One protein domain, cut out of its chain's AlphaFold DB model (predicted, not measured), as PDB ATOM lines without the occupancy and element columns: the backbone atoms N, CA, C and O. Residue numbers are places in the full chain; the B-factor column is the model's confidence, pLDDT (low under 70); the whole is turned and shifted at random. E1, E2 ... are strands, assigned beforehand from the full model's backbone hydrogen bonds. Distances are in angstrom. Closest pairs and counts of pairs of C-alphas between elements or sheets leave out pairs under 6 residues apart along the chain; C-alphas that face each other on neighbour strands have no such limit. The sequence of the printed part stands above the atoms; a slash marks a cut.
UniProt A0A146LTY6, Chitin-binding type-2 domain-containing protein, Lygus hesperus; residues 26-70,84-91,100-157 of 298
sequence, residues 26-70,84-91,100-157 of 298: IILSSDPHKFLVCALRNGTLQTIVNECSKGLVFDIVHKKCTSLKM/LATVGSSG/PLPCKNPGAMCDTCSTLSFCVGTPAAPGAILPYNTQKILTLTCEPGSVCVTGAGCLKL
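This is residues 26 to 70, 84 to 91 and 100 to 157 of the 298 residues of the protein "Chitin-binding type-2 domain-containing protein" of Lygus hesperus (UniProt A0A146LTY6). Two three-strand antiparallel sheets, E6 E7 E8 and E1 E2 E3, lie loosely one over the other and only partly face to face, with their longer strands running much along the longest axis. The small hairpin E4 E5 bridges them toward one end, and the hairpin E9 E10 packs on the sheet E6 E7 E8 toward the other. The printed part has 111 residues with no named helix and ten named strands, E1 to E10 in chain order; the class is all strand, and the four sheets are antiparallel. The whole is compact, with a radius of gyration of the C-alphas of 14.7 A and spans of 44 by 32 by 24 A.

E8, residues 132 to 142, is the longest strand at 28.0 A, from C-alpha 132 at (26.132, 38.389, -23.864), and bends by 51 degrees at residue 138. E7, residues 115 to 123, spans 25.9 A, and E6, residues 107 to 112, spans 15.1 A. E3, residues 44 to 51, spans 22.8 A, and E2, residues 34 to 41, spans 20.8 A. E1 is residues 26 to 28, with C-alpha 26 at (14.884, 36.672, -38.180). E4 is residues 57 to 59 and E5 residues 64 to 66. E9 is residues 146 to 149 and E10 residues 153 to 156, ending with C-alpha 156 at (-2.218, 25.255, -34.999).

E6 E7 E8 is a meander, each strand the antiparallel neighbour of the one before, and its sheet is strongly twisted. E7 is its inner strand: N 118 and O 138 of E8 are 2.9 A apart, and N 109 of E6 and O 117 are 2.9 A apart, both within hydrogen-bond range. Residues 85 to 86 pair antiparallel with residues 141 to 142 of E8. At the hairpin E9 and E10, N 149 and O 153 are 2.8 A apart; the closest C-alphas of E8 and E10, Cys 142 and Cys 154, are 5.5 A apart, and those of E6 and E9, Cys 110 and Cys 148, 5.7 A. The closest C-alphas of E5 and E7, Lys 64 and Gly 121, are 4.5 A apart. In the hairpin E4 and E5, N 59 and O 64 are 2.8 A apart. The closest C-alphas of E2 and E4, Phe 35 and Phe 58, are 6.5 A apart. The second meander is E1 E2 E3, where N 37 and O 48 are 2.8 A apart and N 27 and O 36 are 2.9 A apart. E2 and E8 are near each other, while E3 and E8 are apart.

The two C-alphas farthest apart, those of Gly 127 and Gly 145, are 45.3 A apart. Residues 71 to 83 are not printed, with 34.4 A from C-alpha 70 to C-alpha 84, nor are residues 92 to 99, with 16.4 A from C-alpha 91 to C-alpha 100. Of the links that are printed whole, E7 to E8 is short and the others are tight. The mean pLDDT of the printed part is 71.7, and 31 residues are under 70, among them residues 39 to 46, 84 to 91 and 126 to 131.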
ATOM      1  N   ILE A  26      13.889  35.604 -38.041       70.44
ATOM      2  CA  ILE A  26      14.884  36.672 -38.180       70.44
ATOM      3  C   ILE A  26      15.690  36.422 -39.451       70.44
ATOM      4  O   ILE A  26      16.253  35.335 -39.602       70.44
ATOM      5  N   ILE A  27      15.785  37.429 -40.317       74.81
ATOM      6  CA  ILE A  27      16.581  37.406 -41.547       74.81
ATOM      7  C   ILE A  27      17.565  38.583 -41.586       74.81
ATOM      8  O   ILE A  27      17.430  39.565 -40.852       74.81
ATOM      9  N   LEU A  28      18.582  38.462 -42.440       71.75
ATOM     10  CA  LEU A  28      19.575  39.516 -42.653       71.75
ATOM     11  C   LEU A  28      18.959  40.712 -43.387       71.75
ATOM     12  O   LEU A  28      18.225  40.531 -44.358       71.75
ATOM     13  N   SER A  29      19.301  41.915 -42.925       76.31
ATOM     14  CA  SER A  29      19.079  43.160 -43.662       76.31
ATOM     15  C   SER A  29      20.222  43.396 -44.658       76.31
ATOM     16  O   SER A  29      21.302  42.820 -44.525       76.31
ATOM     17  N   SER A  30      19.986  44.258 -45.648       73.69
ATOM     18  CA  SER A  30      21.026  44.779 -46.545       73.69
ATOM     19  C   SER A  30      22.040  45.659 -45.798       73.69
ATOM     20  O   SER A  30      23.224  45.666 -46.131       73.69
ATOM     21  N   ASP A  31      21.586  46.354 -44.752       78.81
ATOM     22  CA  ASP A  31      22.425  47.067 -43.790       78.81
ATOM     23  C   ASP A  31      22.890  46.094 -42.686       78.81
ATOM     24  O   ASP A  31      22.046  45.609 -41.931       78.81
ATOM     25  N   PRO A  32      24.199  45.805 -42.545       74.75
ATOM     26  CA  PRO A  32      24.718  44.848 -41.563       74.75
ATOM     27  C   PRO A  32      24.506  45.287 -40.105       74.75
ATOM     28  O   PRO A  32      24.566  44.457 -39.194       74.75
ATOM     29  N   HIS A  33      24.241  46.573 -39.864       79.69
ATOM     30  CA  HIS A  33      23.877  47.090 -38.545       79.69
ATOM     31  C   HIS A  33      22.397  46.882 -38.225       79.69
ATOM     32  O   HIS A  33      21.966  47.152 -37.106       79.69
ATOM     33  N   LYS A  34      21.611  46.379 -39.180       80.75
ATOM     34  CA  LYS A  34      20.187  46.103 -39.027       80.75
ATOM     35  C   LYS A  34      19.883  44.633 -39.263       80.75
ATOM     36  O   LYS A  34      20.622  43.889 -39.903       80.75
ATOM     37  N   PHE A  35      18.742  44.206 -38.756       79.88
ATOM     38  CA  PHE A  35      18.182  42.893 -39.032       79.88
ATOM     39  C   PHE A  35      16.668  42.995 -39.114       79.88
ATOM     40  O   PHE A  35      16.046  43.887 -38.536       79.88
ATOM     41  N   LEU A  36      16.071  42.084 -39.871       79.62
ATOM     42  CA  LEU A  36      14.643  42.099 -40.128       79.62
ATOM     43  C   LEU A  36      13.991  40.960 -39.355       79.62
ATOM     44  O   LEU A  36      14.455  39.819 -39.394       79.62
ATOM     45  N   VAL A  37      12.898  41.265 -38.669       73.88
ATOM     46  CA  VAL A  37      12.024  40.272 -38.052       73.88
ATOM     47  C   VAL A  37      10.774  40.168 -38.912       73.88
ATOM     48  O   VAL A  37       9.985  41.105 -39.004       73.88
ATOM     49  N   CYS A  38      10.617  39.026 -39.564       72.50
ATOM     50  CA  CYS A  38       9.417  38.660 -40.291       72.50
ATOM     51  C   CYS A  38       8.392  38.104 -39.301       72.50
ATOM     52  O   CYS A  38       8.693  37.173 -38.554       72.50
ATOM     53  N   ALA A  39       7.183  38.656 -39.286       62.12
ATOM     54  CA  ALA A  39       6.109  38.224 -38.397       62.12
ATOM     55  C   ALA A  39       4.753  38.350 -39.094       62.12
ATOM     56  O   ALA A  39       4.508  39.331 -39.795       62.12
ATOM     57  N   LEU A  40       3.857  37.380 -38.907       57.09
ATOM     58  CA  LEU A  40       2.485  37.516 -39.392       57.09
ATOM     59  C   LEU A  40       1.760  38.596 -38.562       57.09
ATOM     60  O   LEU A  40       1.851  38.646 -37.336       57.09
ATOM     61  N   ARG A  41       1.036  39.490 -39.230       57.84
ATOM     62  CA  ARG A  41       0.125  40.465 -38.623       57.84
ATOM     63  C   ARG A  41      -1.162  40.488 -39.433       57.84
ATOM     64  O   ARG A  41      -1.130  40.768 -40.628       57.84
ATOM     65  N   ASN A  42      -2.291  40.192 -38.786       52.47
ATOM     66  CA  ASN A  42      -3.617  40.135 -39.417       52.47
ATOM     67  C   ASN A  42      -3.639  39.251 -40.682       52.47
ATOM     68  O   ASN A  42      -4.112  39.672 -41.735       52.47
ATOM     69  N   GLY A  43      -3.041  38.057 -40.609       54.09
ATOM     70  CA  GLY A  43      -2.948  37.132 -41.746       54.09
ATOM     71  C   GLY A  43      -1.945  37.530 -42.839       54.09
ATOM     72  O   GLY A  43      -1.777  36.786 -43.799       54.09
ATOM     73  N   THR A  44      -1.252  38.666 -42.707       59.56
ATOM     74  CA  THR A  44      -0.256  39.141 -43.678       59.56
ATOM     75  C   THR A  44       1.135  39.122 -43.065       59.56
ATOM     76  O   THR A  44       1.346  39.624 -41.965       59.56
ATOM     77  N   LEU A  45       2.115  38.565 -43.768       63.44
ATOM     78  CA  LEU A  45       3.497  38.555 -43.306       63.44
ATOM     79  C   LEU A  45       4.105  39.963 -43.433       63.44
ATOM     80  O   LEU A  45       4.178  40.516 -44.527       63.44
ATOM     81  N   GLN A  46       4.510  40.550 -42.307       68.56
ATOM     82  CA  GLN A  46       5.113  41.878 -42.226       68.56
ATOM     83  C   GLN A  46       6.580  41.804 -41.809       68.56
ATOM     84  O   GLN A  46       6.998  40.909 -41.072       68.56
ATOM     85  N   THR A  47       7.345  42.796 -42.251       74.19
ATOM     86  CA  THR A  47       8.763  42.962 -41.933       74.19
ATOM     87  C   THR A  47       8.934  44.074 -40.903       74.19
ATOM     88  O   THR A  47       8.446  45.184 -41.094       74.19
ATOM     89  N   ILE A  48       9.643  43.788 -39.814       77.19
ATOM     90  CA  ILE A  48       9.984  44.755 -38.766       77.19
ATOM     91  C   ILE A  48      11.499  44.953 -38.779       77.19
ATOM     92  O   ILE A  48      12.255  44.006 -38.559       77.19
ATOM     93  N   VAL A  49      11.948  46.183 -39.023       81.81
ATOM     94  CA  VAL A  49      13.374  46.536 -39.038       81.81
ATOM     95  C   VAL A  49      13.851  46.798 -37.614       81.81
ATOM     96  O   VAL A  49      13.244  47.585 -36.892       81.81
ATOM     97  N   ASN A  50      14.943  46.154 -37.219       80.25
ATOM     98  CA  ASN A  50      15.609  46.351 -35.936       80.25
ATOM     99  C   ASN A  50      17.070  46.737 -36.167       80.25
ATOM    100  O   ASN A  50      17.667  46.333 -37.163       80.25
ATOM    101  N   GLU A  51      17.650  47.498 -35.240       86.81
ATOM    102  CA  GLU A  51      19.008  48.033 -35.350       86.81
ATOM    103  C   GLU A  51      19.867  47.561 -34.170       86.81
ATOM    104  O   GLU A  51      19.443  47.589 -33.013       86.81
ATOM    105  N   CYS A  52      21.075  47.089 -34.468       79.56
ATOM    106  CA  CYS A  52      22.088  46.777 -33.472       79.56
ATOM    107  C   CYS A  52      22.642  48.067 -32.852       79.56
ATOM    108  O   CYS A  52      22.689  49.120 -33.484       79.56
ATOM    109  N   SER A  53      23.129  47.990 -31.611       79.25
ATOM    110  CA  SER A  53      23.812  49.126 -30.985       79.25
ATOM    111  C   SER A  53      25.022  49.581 -31.817       79.25
ATOM    112  O   SER A  53      25.664  48.778 -32.498       79.25
ATOM    113  N   LYS A  54      25.342  50.877 -31.746       78.12
ATOM    114  CA  LYS A  54      26.348  51.536 -32.593       78.12
ATOM    115  C   LYS A  54      27.669  50.755 -32.660       78.12
ATOM    116  O   LYS A  54      28.291  50.490 -31.636       78.12
ATOM    117  N   GLY A  55      28.111  50.443 -33.881       73.31
ATOM    118  CA  GLY A  55      29.370  49.736 -34.147       73.31
ATOM    119  C   GLY A  55      29.286  48.204 -34.100       73.31
ATOM    120  O   GLY A  55      30.300  47.548 -34.327       73.31
ATOM    121  N   LEU A  56      28.108  47.630 -33.838       77.19
ATOM    122  CA  LEU A  56      27.875  46.184 -33.870       77.19
ATOM    123  C   LEU A  56      27.173  45.762 -35.162       77.19
ATOM    124  O   LEU A  56      26.380  46.516 -35.719       77.19
ATOM    125  N   VAL A  57      27.445  44.540 -35.611       79.62
ATOM    126  CA  VAL A  57      26.841  43.914 -36.796       79.62
ATOM    127  C   VAL A  57      26.030  42.696 -36.370       79.62
ATOM    128  O   VAL A  57      26.398  42.010 -35.416       79.62
ATOM    129  N   PHE A  58      24.919  42.419 -37.052       77.00
ATOM    130  CA  PHE A  58      24.078  41.270 -36.724       77.00
ATOM    131  C   PHE A  58      24.633  39.956 -37.298       77.00
ATOM    132  O   PHE A  58      24.741  39.771 -38.509       77.00
ATOM    133  N   ASP A  59      24.928  39.007 -36.414       72.94
ATOM    134  CA  ASP A  59      25.294  37.634 -36.736       72.94
ATOM    135  C   ASP A  59      24.033  36.761 -36.801       72.94
ATOM    136  O   ASP A  59      23.411  36.439 -35.784       72.94
ATOM    137  N   ILE A  60      23.659  36.356 -38.015       71.31
ATOM    138  CA  ILE A  60      22.471  35.536 -38.266       71.31
ATOM    139  C   ILE A  60      22.606  34.092 -37.777       71.31
ATOM    140  O   ILE A  60      21.581  33.455 -37.527       71.31
ATOM    141  N   VAL A  61      23.826  33.565 -37.664       66.88
ATOM    142  CA  VAL A  61      24.075  32.189 -37.221       66.88
ATOM    143  C   VAL A  61      23.852  32.115 -35.718       66.88
ATOM    144  O   VAL A  61      23.110  31.264 -35.236       66.88
ATOM    145  N   HIS A  62      24.412  33.074 -34.983       67.69
ATOM    146  CA  HIS A  62      24.332  33.109 -33.524       67.69
ATOM    147  C   HIS A  62      23.181  33.970 -32.980       67.69
ATOM    148  O   HIS A  62      22.981  34.002 -31.765       67.69
ATOM    149  N   LYS A  63      22.436  34.661 -33.857       74.00
ATOM    150  CA  LYS A  63      21.325  35.587 -33.545       74.00
ATOM    151  C   LYS A  63      21.721  36.686 -32.546       74.00
ATOM    152  O   LYS A  63      20.983  36.997 -31.611       74.00
ATOM    153  N   LYS A  64      22.911  37.264 -32.719       78.94
ATOM    154  CA  LYS A  64      23.521  38.239 -31.795       78.94
ATOM    155  C   LYS A  64      24.060  39.440 -32.554       78.94
ATOM    156  O   LYS A  64      24.542  39.286 -33.668       78.94
ATOM    157  N   CYS A  65      24.059  40.609 -31.926       80.38
ATOM    158  CA  CYS A  65      24.854  41.734 -32.410       80.38
ATOM    159  C   CYS A  65      26.287  41.577 -31.882       80.38
ATOM    160  O   CYS A  65      26.493  41.513 -30.670       80.38
ATOM    161  N   THR A  66      27.275  41.491 -32.767       77.06
ATOM    162  CA  THR A  66      28.682  41.245 -32.414       77.06
ATOM    163  C   THR A  66      29.592  42.339 -32.972       77.06
ATOM    164  O   THR A  66      29.244  43.042 -33.923       77.06
ATOM    165  N   SER A  67      30.765  42.519 -32.360       65.00
ATOM    166  CA  SER A  67      31.847  43.301 -32.962       65.00
ATOM    167  C   SER A  67      32.565  42.417 -33.987       65.00
ATOM    168  O   SER A  67      32.901  41.269 -33.704       65.00
ATOM    169  N   LEU A  68      32.750  42.919 -35.208       53.47
ATOM    170  CA  LEU A  68      33.279  42.140 -36.331       53.47
ATOM    171  C   LEU A  68      34.633  41.470 -36.010       53.47
ATOM    172  O   LEU A  68      35.658  42.140 -35.891       53.47
ATOM    173  N   LYS A  69      34.658  40.130 -36.033       38.72
ATOM    174  CA  LYS A  69      35.669  39.378 -36.790       38.72
ATOM    175  C   LYS A  69      34.948  38.602 -37.888       38.72
ATOM    176  O   LYS A  69      34.032  37.827 -37.637       38.72
ATOM    177  N   MET A  70      35.334  38.901 -39.118       37.50
ATOM    178  CA  MET A  70      34.719  38.450 -40.358       37.50
ATOM    179  C   MET A  70      35.034  36.966 -40.616       37.50
ATOM    180  O   MET A  70      36.079  36.673 -41.173       37.50
ATOM    181  N   LEU A  84       2.376  30.514 -37.320       46.88
ATOM    182  CA  LEU A  84       1.172  31.369 -37.248       46.88
ATOM    183  C   LEU A  84       1.100  32.145 -35.920       46.88
ATOM    184  O   LEU A  84       0.572  31.655 -34.925       46.88
ATOM    185  N   ALA A  85       1.630  33.368 -35.890       36.22
ATOM    186  CA  ALA A  85       1.591  34.250 -34.720       36.22
ATOM    187  C   ALA A  85       1.061  35.639 -35.104       36.22
ATOM    188  O   ALA A  85       1.326  36.099 -36.205       36.22
ATOM    189  N   THR A  86       0.359  36.318 -34.200       36.28
ATOM    190  CA  THR A  86      -0.210  37.673 -34.347       36.28
ATOM    191  C   THR A  86       0.386  38.638 -33.319       36.28
ATOM    192  O   THR A  86       0.870  38.218 -32.279       36.28
ATOM    193  N   VAL A  87       0.380  39.951 -33.556       37.34
ATOM    194  CA  VAL A  87       0.763  40.923 -32.511       37.34
ATOM    195  C   VAL A  87      -0.463  41.235 -31.659       37.34
ATOM    196  O   VAL A  87      -1.398  41.862 -32.150       37.34
ATOM    197  N   GLY A  88      -0.461  40.810 -30.396       36.66
ATOM    198  CA  GLY A  88      -1.483  41.193 -29.426       36.66
ATOM    199  C   GLY A  88      -1.145  42.529 -28.768       36.66
ATOM    200  O   GLY A  88      -0.112  42.656 -28.116       36.66
ATOM    201  N   SER A  89      -2.029  43.518 -28.914       34.03
ATOM    202  CA  SER A  89      -2.115  44.644 -27.980       34.03
ATOM    203  C   SER A  89      -2.850  44.156 -26.736       34.03
ATOM    204  O   SER A  89      -3.899  43.523 -26.852       34.03
ATOM    205  N   SER A  90      -2.292  44.421 -25.556       41.81
ATOM    206  CA  SER A  90      -2.831  44.001 -24.261       41.81
ATOM    207  C   SER A  90      -4.320  44.343 -24.134       41.81
ATOM    208  O   SER A  90      -4.704  45.504 -24.253       41.81
ATOM    209  N   GLY A  91      -5.153  43.329 -23.887       31.81
ATOM    210  CA  GLY A  91      -6.598  43.497 -23.791       31.81
ATOM    211  C   GLY A  91      -7.335  42.263 -23.268       31.81
ATOM    212  O   GLY A  91      -7.799  41.449 -24.052       31.81
ATOM    213  N   PRO A 100       5.653  34.681 -17.668       66.50
ATOM    214  CA  PRO A 100       6.461  34.875 -18.867       66.50
ATOM    215  C   PRO A 100       7.919  34.494 -18.608       66.50
ATOM    216  O   PRO A 100       8.503  34.874 -17.586       66.50
ATOM    217  N   LEU A 101       8.525  33.772 -19.548       73.31
ATOM    218  CA  LEU A 101       9.906  33.330 -19.408       73.31
ATOM    219  C   LEU A 101      10.915  34.439 -19.729       73.31
ATOM    220  O   LEU A 101      10.765  35.192 -20.704       73.31
ATOM    221  N   PRO A 102      12.011  34.534 -18.951       74.44
ATOM    222  CA  PRO A 102      13.112  35.414 -19.297       74.44
ATOM    223  C   PRO A 102      13.831  34.892 -20.545       74.44
ATOM    224  O   PRO A 102      14.032  33.689 -20.720       74.44
ATOM    225  N   CYS A 103      14.284  35.813 -21.397       77.38
ATOM    226  CA  CYS A 103      15.157  35.480 -22.520       77.38
ATOM    227  C   CYS A 103      16.475  34.930 -21.976       77.38
ATOM    228  O   CYS A 103      17.322  35.708 -21.555       77.38
ATOM    229  N   LYS A 104      16.675  33.612 -21.971       75.94
ATOM    230  CA  LYS A 104      17.947  33.021 -21.516       75.94
ATOM    231  C   LYS A 104      18.981  32.904 -22.628       75.94
ATOM    232  O   LYS A 104      20.174  33.055 -22.384       75.94
ATOM    233  N   ASN A 105      18.525  32.687 -23.862       77.75
ATOM    234  CA  ASN A 105      19.374  32.598 -25.044       77.75
ATOM    235  C   ASN A 105      18.800  33.439 -26.192       77.75
ATOM    236  O   ASN A 105      17.584  33.616 -26.263       77.75
ATOM    237  N   PRO A 106      19.649  33.958 -27.093       78.94
ATOM    238  CA  PRO A 106      19.175  34.602 -28.309       78.94
ATOM    239  C   PRO A 106      18.482  33.615 -29.246       78.94
ATOM    240  O   PRO A 106      18.853  32.444 -29.312       78.94
ATOM    241  N   GLY A 107      17.504  34.109 -29.995       79.00
ATOM    242  CA  GLY A 107      16.641  33.319 -30.861       79.00
ATOM    243  C   GLY A 107      15.161  33.519 -30.547       79.00
ATOM    244  O   GLY A 107      14.779  34.375 -29.752       79.00
ATOM    245  N   ALA A 108      14.325  32.734 -31.220       79.12
ATOM    246  CA  ALA A 108      12.902  32.667 -30.924       79.12
ATOM    247  C   ALA A 108      12.661  31.676 -29.778       79.12
ATOM    248  O   ALA A 108      13.249  30.594 -29.757       79.12
ATOM    249  N   MET A 109      11.787  32.029 -28.843       83.69
ATOM    250  CA  MET A 109      11.399  31.169 -27.729       83.69
ATOM    251  C   MET A 109       9.920  31.342 -27.415       83.69
ATOM    252  O   MET A 109       9.363  32.424 -27.606       83.69
ATOM    253  N   CYS A 110       9.297  30.300 -26.880       82.94
ATOM    254  CA  CYS A 110       7.995  30.465 -26.255       82.94
ATOM    255  C   CYS A 110       8.174  31.233 -24.947       82.94
ATOM    256  O   CYS A 110       9.042  30.911 -24.136       82.94
ATOM    257  N   ASP A 111       7.431  32.327 -24.834       83.00
ATOM    258  CA  ASP A 111       7.390  33.173 -23.646       83.00
ATOM    259  C   ASP A 111       6.294  32.685 -22.702       83.00
ATOM    260  O   ASP A 111       6.519  32.558 -21.504       83.00
ATOM    261  N   THR A 112       5.156  32.303 -23.279       85.94
ATOM    262  CA  THR A 112       4.095  31.492 -22.667       85.94
ATOM    263  C   THR A 112       3.601  30.472 -23.694       85.94
ATOM    264  O   THR A 112       3.923  30.572 -24.883       85.94
ATOM    265  N   CYS A 113       2.710  29.558 -23.303       85.69
ATOM    266  CA  CYS A 113       2.055  28.665 -24.268       85.69
ATOM    267  C   CYS A 113       1.244  29.372 -25.368       85.69
ATOM    268  O   CYS A 113       0.912  28.748 -26.376       85.69
ATOM    269  N   SER A 114       0.933  30.660 -25.213       84.56
ATOM    270  CA  SER A 114       0.201  31.466 -26.193       84.56
ATOM    271  C   SER A 114       1.030  32.600 -26.788       84.56
ATOM    272  O   SER A 114       0.499  33.372 -27.584       84.56
ATOM    273  N   THR A 115       2.309  32.735 -26.424       85.38
ATOM    274  CA  THR A 115       3.142  33.837 -26.908       85.38
ATOM    275  C   THR A 115       4.540  33.390 -27.326       85.38
ATOM    276  O   THR A 115       5.214  32.616 -26.652       85.38
ATOM    277  N   LEU A 116       4.989  33.912 -28.463       83.62
ATOM    278  CA  LEU A 116       6.312  33.712 -29.041       83.62
ATOM    279  C   LEU A 116       7.112  35.001 -28.877       83.62
ATOM    280  O   LEU A 116       6.715  36.046 -29.387       83.62
ATOM    281  N   SER A 117       8.256  34.931 -28.209       85.69
ATOM    282  CA  SER A 117       9.173  36.058 -28.072       85.69
ATOM    283  C   SER A 117      10.439  35.868 -28.899       85.69
ATOM    284  O   SER A 117      10.954  34.760 -29.040       85.69
ATOM    285  N   PHE A 118      10.974  36.975 -29.410       81.06
ATOM    286  CA  PHE A 118      12.282  37.031 -30.053       81.06
ATOM    287  C   PHE A 118      13.274  37.721 -29.124       81.06
ATOM    288  O   PHE A 118      13.061  38.852 -28.676       81.06
ATOM    289  N   CYS A 119      14.366  37.021 -28.850       84.69
ATOM    290  CA  CYS A 119      15.444  37.458 -27.987       84.69
ATOM    291  C   CYS A 119      16.693  37.708 -28.827       84.69
ATOM    292  O   CYS A 119      17.083  36.865 -29.635       84.69
ATOM    293  N   VAL A 120      17.360  38.835 -28.613       81.12
ATOM    294  CA  VAL A 120      18.646  39.139 -29.248       81.12
ATOM    295  C   VAL A 120      19.706  39.272 -28.176       81.12
ATOM    296  O   VAL A 120      19.461  39.841 -27.112       81.12
ATOM    297  N   GLY A 121      20.882  38.706 -28.441       82.56
ATOM    298  CA  GLY A 121      22.023  38.879 -27.556       82.56
ATOM    299  C   GLY A 121      22.788  40.152 -27.897       82.56
ATOM    300  O   GLY A 121      23.155  40.359 -29.056       82.56
ATOM    301  N   THR A 122      23.046  40.973 -26.890       79.00
ATOM    302  CA  THR A 122      23.952  42.120 -26.948       79.00
ATOM    303  C   THR A 122      25.242  41.783 -26.201       79.00
ATOM    304  O   THR A 122      25.204  40.984 -25.263       79.00
ATOM    305  N   PRO A 123      26.403  42.337 -26.589       74.81
ATOM    306  CA  PRO A 123      27.650  42.089 -25.875       74.81
ATOM    307  C   PRO A 123      27.513  42.457 -24.398       74.81
ATOM    308  O   PRO A 123      26.987  43.520 -24.059       74.81
ATOM    309  N   ALA A 124      27.972  41.573 -23.516       75.12
ATOM    310  CA  ALA A 124      28.042  41.891 -22.099       75.12
ATOM    311  C   ALA A 124      29.244  42.808 -21.811       75.12
ATOM    312  O   ALA A 124      30.192  42.880 -22.597       75.12
ATOM    313  N   ALA A 125      29.208  43.517 -20.681       75.44
ATOM    314  CA  ALA A 125      30.329  44.346 -20.246       75.44
ATOM    315  C   ALA A 125      31.601  43.494 -20.023       75.44
ATOM    316  O   ALA A 125      31.491  42.322 -19.645       75.44
ATOM    317  N   PRO A 126      32.809  44.060 -20.216       67.19
ATOM    318  CA  PRO A 126      34.056  43.372 -19.888       67.19
ATOM    319  C   PRO A 126      34.035  42.843 -18.445       67.19
ATOM    320  O   PRO A 126      33.723  43.588 -17.520       67.19
ATOM    321  N   GLY A 127      34.342  41.555 -18.258       59.19
ATOM    322  CA  GLY A 127      34.295  40.887 -16.949       59.19
ATOM    323  C   GLY A 127      32.951  40.240 -16.585       59.19
ATOM    324  O   GLY A 127      32.842  39.633 -15.522       59.19
ATOM    325  N   ALA A 128      31.933  40.316 -17.448       63.19
ATOM    326  CA  ALA A 128      30.679  39.598 -17.238       63.19
ATOM    327  C   ALA A 128      30.842  38.071 -17.374       63.19
ATOM    328  O   ALA A 128      31.592  37.563 -18.206       63.19
ATOM    329  N   ILE A 129      30.070  37.329 -16.574       60.44
ATOM    330  CA  ILE A 129      30.071  35.855 -16.516       60.44
ATOM    331  C   ILE A 129      29.502  35.236 -17.806       60.44
ATOM    332  O   ILE A 129      29.841  34.116 -18.198       60.44
ATOM    333  N   LEU A 130      28.576  35.945 -18.456       62.44
ATOM    334  CA  LEU A 130      28.046  35.583 -19.765       62.44
ATOM    335  C   LEU A 130      28.709  36.459 -20.829       62.44
ATOM    336  O   LEU A 130      28.889  37.650 -20.591       62.44
ATOM    337  N   PRO A 131      28.993  35.920 -22.027       66.62
ATOM    338  CA  PRO A 131      29.536  36.731 -23.112       66.62
ATOM    339  C   PRO A 131      28.501  37.693 -23.723       66.62
ATOM    340  O   PRO A 131      28.850  38.533 -24.548       66.62
ATOM    341  N   TYR A 132      27.224  37.569 -23.351       71.31
ATOM    342  CA  TYR A 132      26.132  38.389 -23.864       71.31
ATOM    343  C   TYR A 132      25.038  38.595 -22.813       71.31
ATOM    344  O   TYR A 132      24.756  37.699 -22.017       71.31
ATOM    345  N   ASN A 133      24.398  39.760 -22.863       76.44
ATOM    346  CA  ASN A 133      23.092  40.007 -22.266       76.44
ATOM    347  C   ASN A 133      22.016  39.672 -23.298       76.44
ATOM    348  O   ASN A 133      22.256  39.753 -24.498       76.44
ATOM    349  N   THR A 134      20.829  39.289 -22.857       79.62
ATOM    350  CA  THR A 134      19.708  38.939 -23.732       79.62
ATOM    351  C   THR A 134      18.582  39.944 -23.557       79.62
ATOM    352  O   THR A 134      18.131  40.208 -22.446       79.62
ATOM    353  N   GLN A 135      18.104  40.496 -24.668       81.56
ATOM    354  CA  GLN A 135      17.004  41.449 -24.683       81.56
ATOM    355  C   GLN A 135      15.833  40.876 -25.476       81.56
ATOM    356  O   GLN A 135      15.998  40.445 -26.619       81.56
ATOM    357  N   LYS A 136      14.642  40.899 -24.871       83.75
ATOM    358  CA  LYS A 136      13.377  40.634 -25.559       83.75
ATOM    359  C   LYS A 136      13.055  41.844 -26.436       83.75
ATOM    360  O   LYS A 136      12.906  42.946 -25.913       83.75
ATOM    361  N   ILE A 137      12.996  41.647 -27.749       79.25
ATOM    362  CA  ILE A 137      12.775  42.735 -28.718       79.25
ATOM    363  C   ILE A 137      11.357  42.742 -29.291       79.25
ATOM    364  O   ILE A 137      10.879  43.775 -29.749       79.25
ATOM    365  N   LEU A 138      10.677  41.595 -29.271       77.19
ATOM    366  CA  LEU A 138       9.328  41.443 -29.800       77.19
ATOM    367  C   LEU A 138       8.638  40.262 -29.123       77.19
ATOM    368  O   LEU A 138       9.249  39.205 -28.975       77.19
ATOM    369  N   THR A 139       7.360  40.432 -28.801       82.50
ATOM    370  CA  THR A 139       6.465  39.361 -28.358       82.50
ATOM    371  C   THR A 139       5.251  39.327 -29.273       82.50
ATOM    372  O   THR A 139       4.650  40.360 -29.569       82.50
ATOM    373  N   LEU A 140       4.914  38.133 -29.743       76.62
ATOM    374  CA  LEU A 140       3.758  37.839 -30.576       76.62
ATOM    375  C   LEU A 140       2.817  36.924 -29.798       76.62
ATOM    376  O   LEU A 140       3.269  36.000 -29.134       76.62
ATOM    377  N   THR A 141       1.518  37.140 -29.912       82.69
ATOM    378  CA  THR A 141       0.464  36.248 -29.426       82.69
ATOM    379  C   THR A 141       0.091  35.264 -30.528       82.69
ATOM    380  O   THR A 141      -0.244  35.673 -31.635       82.69
ATOM    381  N   CYS A 142       0.139  33.964 -30.262       77.50
ATOM    382  CA  CYS A 142      -0.305  32.949 -31.211       77.50
ATOM    383  C   CYS A 142      -1.781  33.160 -31.594       77.50
ATOM    384  O   CYS A 142      -2.576  33.642 -30.786       77.50
ATOM    385  N   GLU A 143      -2.154  32.805 -32.826       78.81
ATOM    386  CA  GLU A 143      -3.560  32.869 -33.248       78.81
ATOM    387  C   GLU A 143      -4.452  31.974 -32.365       78.81
ATOM    388  O   GLU A 143      -3.982  30.941 -31.873       78.81
ATOM    389  N   PRO A 144      -5.750  32.299 -32.198       77.44
ATOM    390  CA  PRO A 144      -6.688  31.425 -31.499       77.44
ATOM    391  C   PRO A 144      -6.643  29.983 -32.033       77.44
ATOM    392  O   PRO A 144      -6.641  29.754 -33.242       77.44
ATOM    393  N   GLY A 145      -6.593  29.004 -31.126       74.44
ATOM    394  CA  GLY A 145      -6.452  27.584 -31.479       74.44
ATOM    395  C   GLY A 145      -5.023  27.145 -31.833       74.44
ATOM    396  O   GLY A 145      -4.822  25.998 -32.237       74.44
ATOM    397  N   SER A 146      -4.033  28.027 -31.680       78.06
ATOM    398  CA  SER A 146      -2.610  27.705 -31.819       78.06
ATOM    399  C   SER A 146      -1.901  27.698 -30.468       78.06
ATOM    400  O   SER A 146      -2.305  28.390 -29.534       78.06
ATOM    401  N   VAL A 147      -0.819  26.929 -30.378       82.25
ATOM    402  CA  VAL A 147       0.036  26.814 -29.195       82.25
ATOM    403  C   VAL A 147       1.483  27.110 -29.577       82.25
ATOM    404  O   VAL A 147       1.932  26.745 -30.666       82.25
ATOM    405  N   CYS A 148       2.220  27.794 -28.704       81.44
ATOM    406  CA  CYS A 148       3.650  27.982 -28.888       81.44
ATOM    407  C   CYS A 148       4.403  26.704 -28.510       81.44
ATOM    408  O   CYS A 148       4.296  26.200 -27.391       81.44
ATOM    409  N   VAL A 149       5.198  26.197 -29.448       79.94
ATOM    410  CA  VAL A 149       6.018  24.999 -29.290       79.94
ATOM    411  C   VAL A 149       7.492  25.388 -29.362       79.94
ATOM    412  O   VAL A 149       7.948  25.981 -30.342       79.94
ATOM    413  N   THR A 150       8.259  25.053 -28.325       74.81
ATOM    414  CA  THR A 150       9.696  25.359 -28.258       74.81
ATOM    415  C   THR A 150      10.424  24.817 -29.488       74.81
ATOM    416  O   THR A 150      10.290  23.645 -29.830       74.81
ATOM    417  N   GLY A 151      11.187  25.678 -30.168       69.06
ATOM    418  CA  GLY A 151      11.914  25.339 -31.398       69.06
ATOM    419  C   GLY A 151      11.077  25.360 -32.684       69.06
ATOM    420  O   GLY A 151      11.663  25.405 -33.761       69.06
ATOM    421  N   ALA A 152       9.743  25.388 -32.593       71.00
ATOM    422  CA  ALA A 152       8.841  25.383 -33.750       71.00
ATOM    423  C   ALA A 152       7.887  26.592 -33.822       71.00
ATOM    424  O   ALA A 152       7.256  26.798 -34.850       71.00
ATOM    425  N   GLY A 153       7.794  27.411 -32.769       75.25
ATOM    426  CA  GLY A 153       6.960  28.615 -32.720       75.25
ATOM    427  C   GLY A 153       5.464  28.326 -32.585       75.25
ATOM    428  O   GLY A 153       5.071  27.296 -32.049       75.25
ATOM    429  N   CYS A 154       4.618  29.265 -33.012       78.75
ATOM    430  CA  CYS A 154       3.167  29.109 -32.915       78.75
ATOM    431  C   CYS A 154       2.644  28.153 -33.996       78.75
ATOM    432  O   CYS A 154       2.734  28.458 -35.189       78.75
ATOM    433  N   LEU A 155       2.070  27.029 -33.567       76.06
ATOM    434  CA  LEU A 155       1.496  25.997 -34.429       76.06
ATOM    435  C   LEU A 155       0.005  25.830 -34.135       76.06
ATOM    436  O   LEU A 155      -0.396  25.804 -32.971       76.06
ATOM    437  N   LYS A 156      -0.818  25.660 -35.177       75.12
ATOM    438  CA  LYS A 156      -2.218  25.255 -34.999       75.12
ATOM    439  C   LYS A 156      -2.273  23.864 -34.383       75.12
ATOM    440  O   LYS A 156      -1.594  22.952 -34.852       75.12
ATOM    441  N   LEU A 157      -3.125  23.697 -33.376       65.88
ATOM    442  CA  LEU A 157      -3.440  22.392 -32.803       65.88
ATOM    443  C   LEU A 157      -4.246  21.570 -33.825       65.88
ATOM    444  O   LEU A 157      -5.470  21.495 -33.769       65.88
TER     445      LEU A 157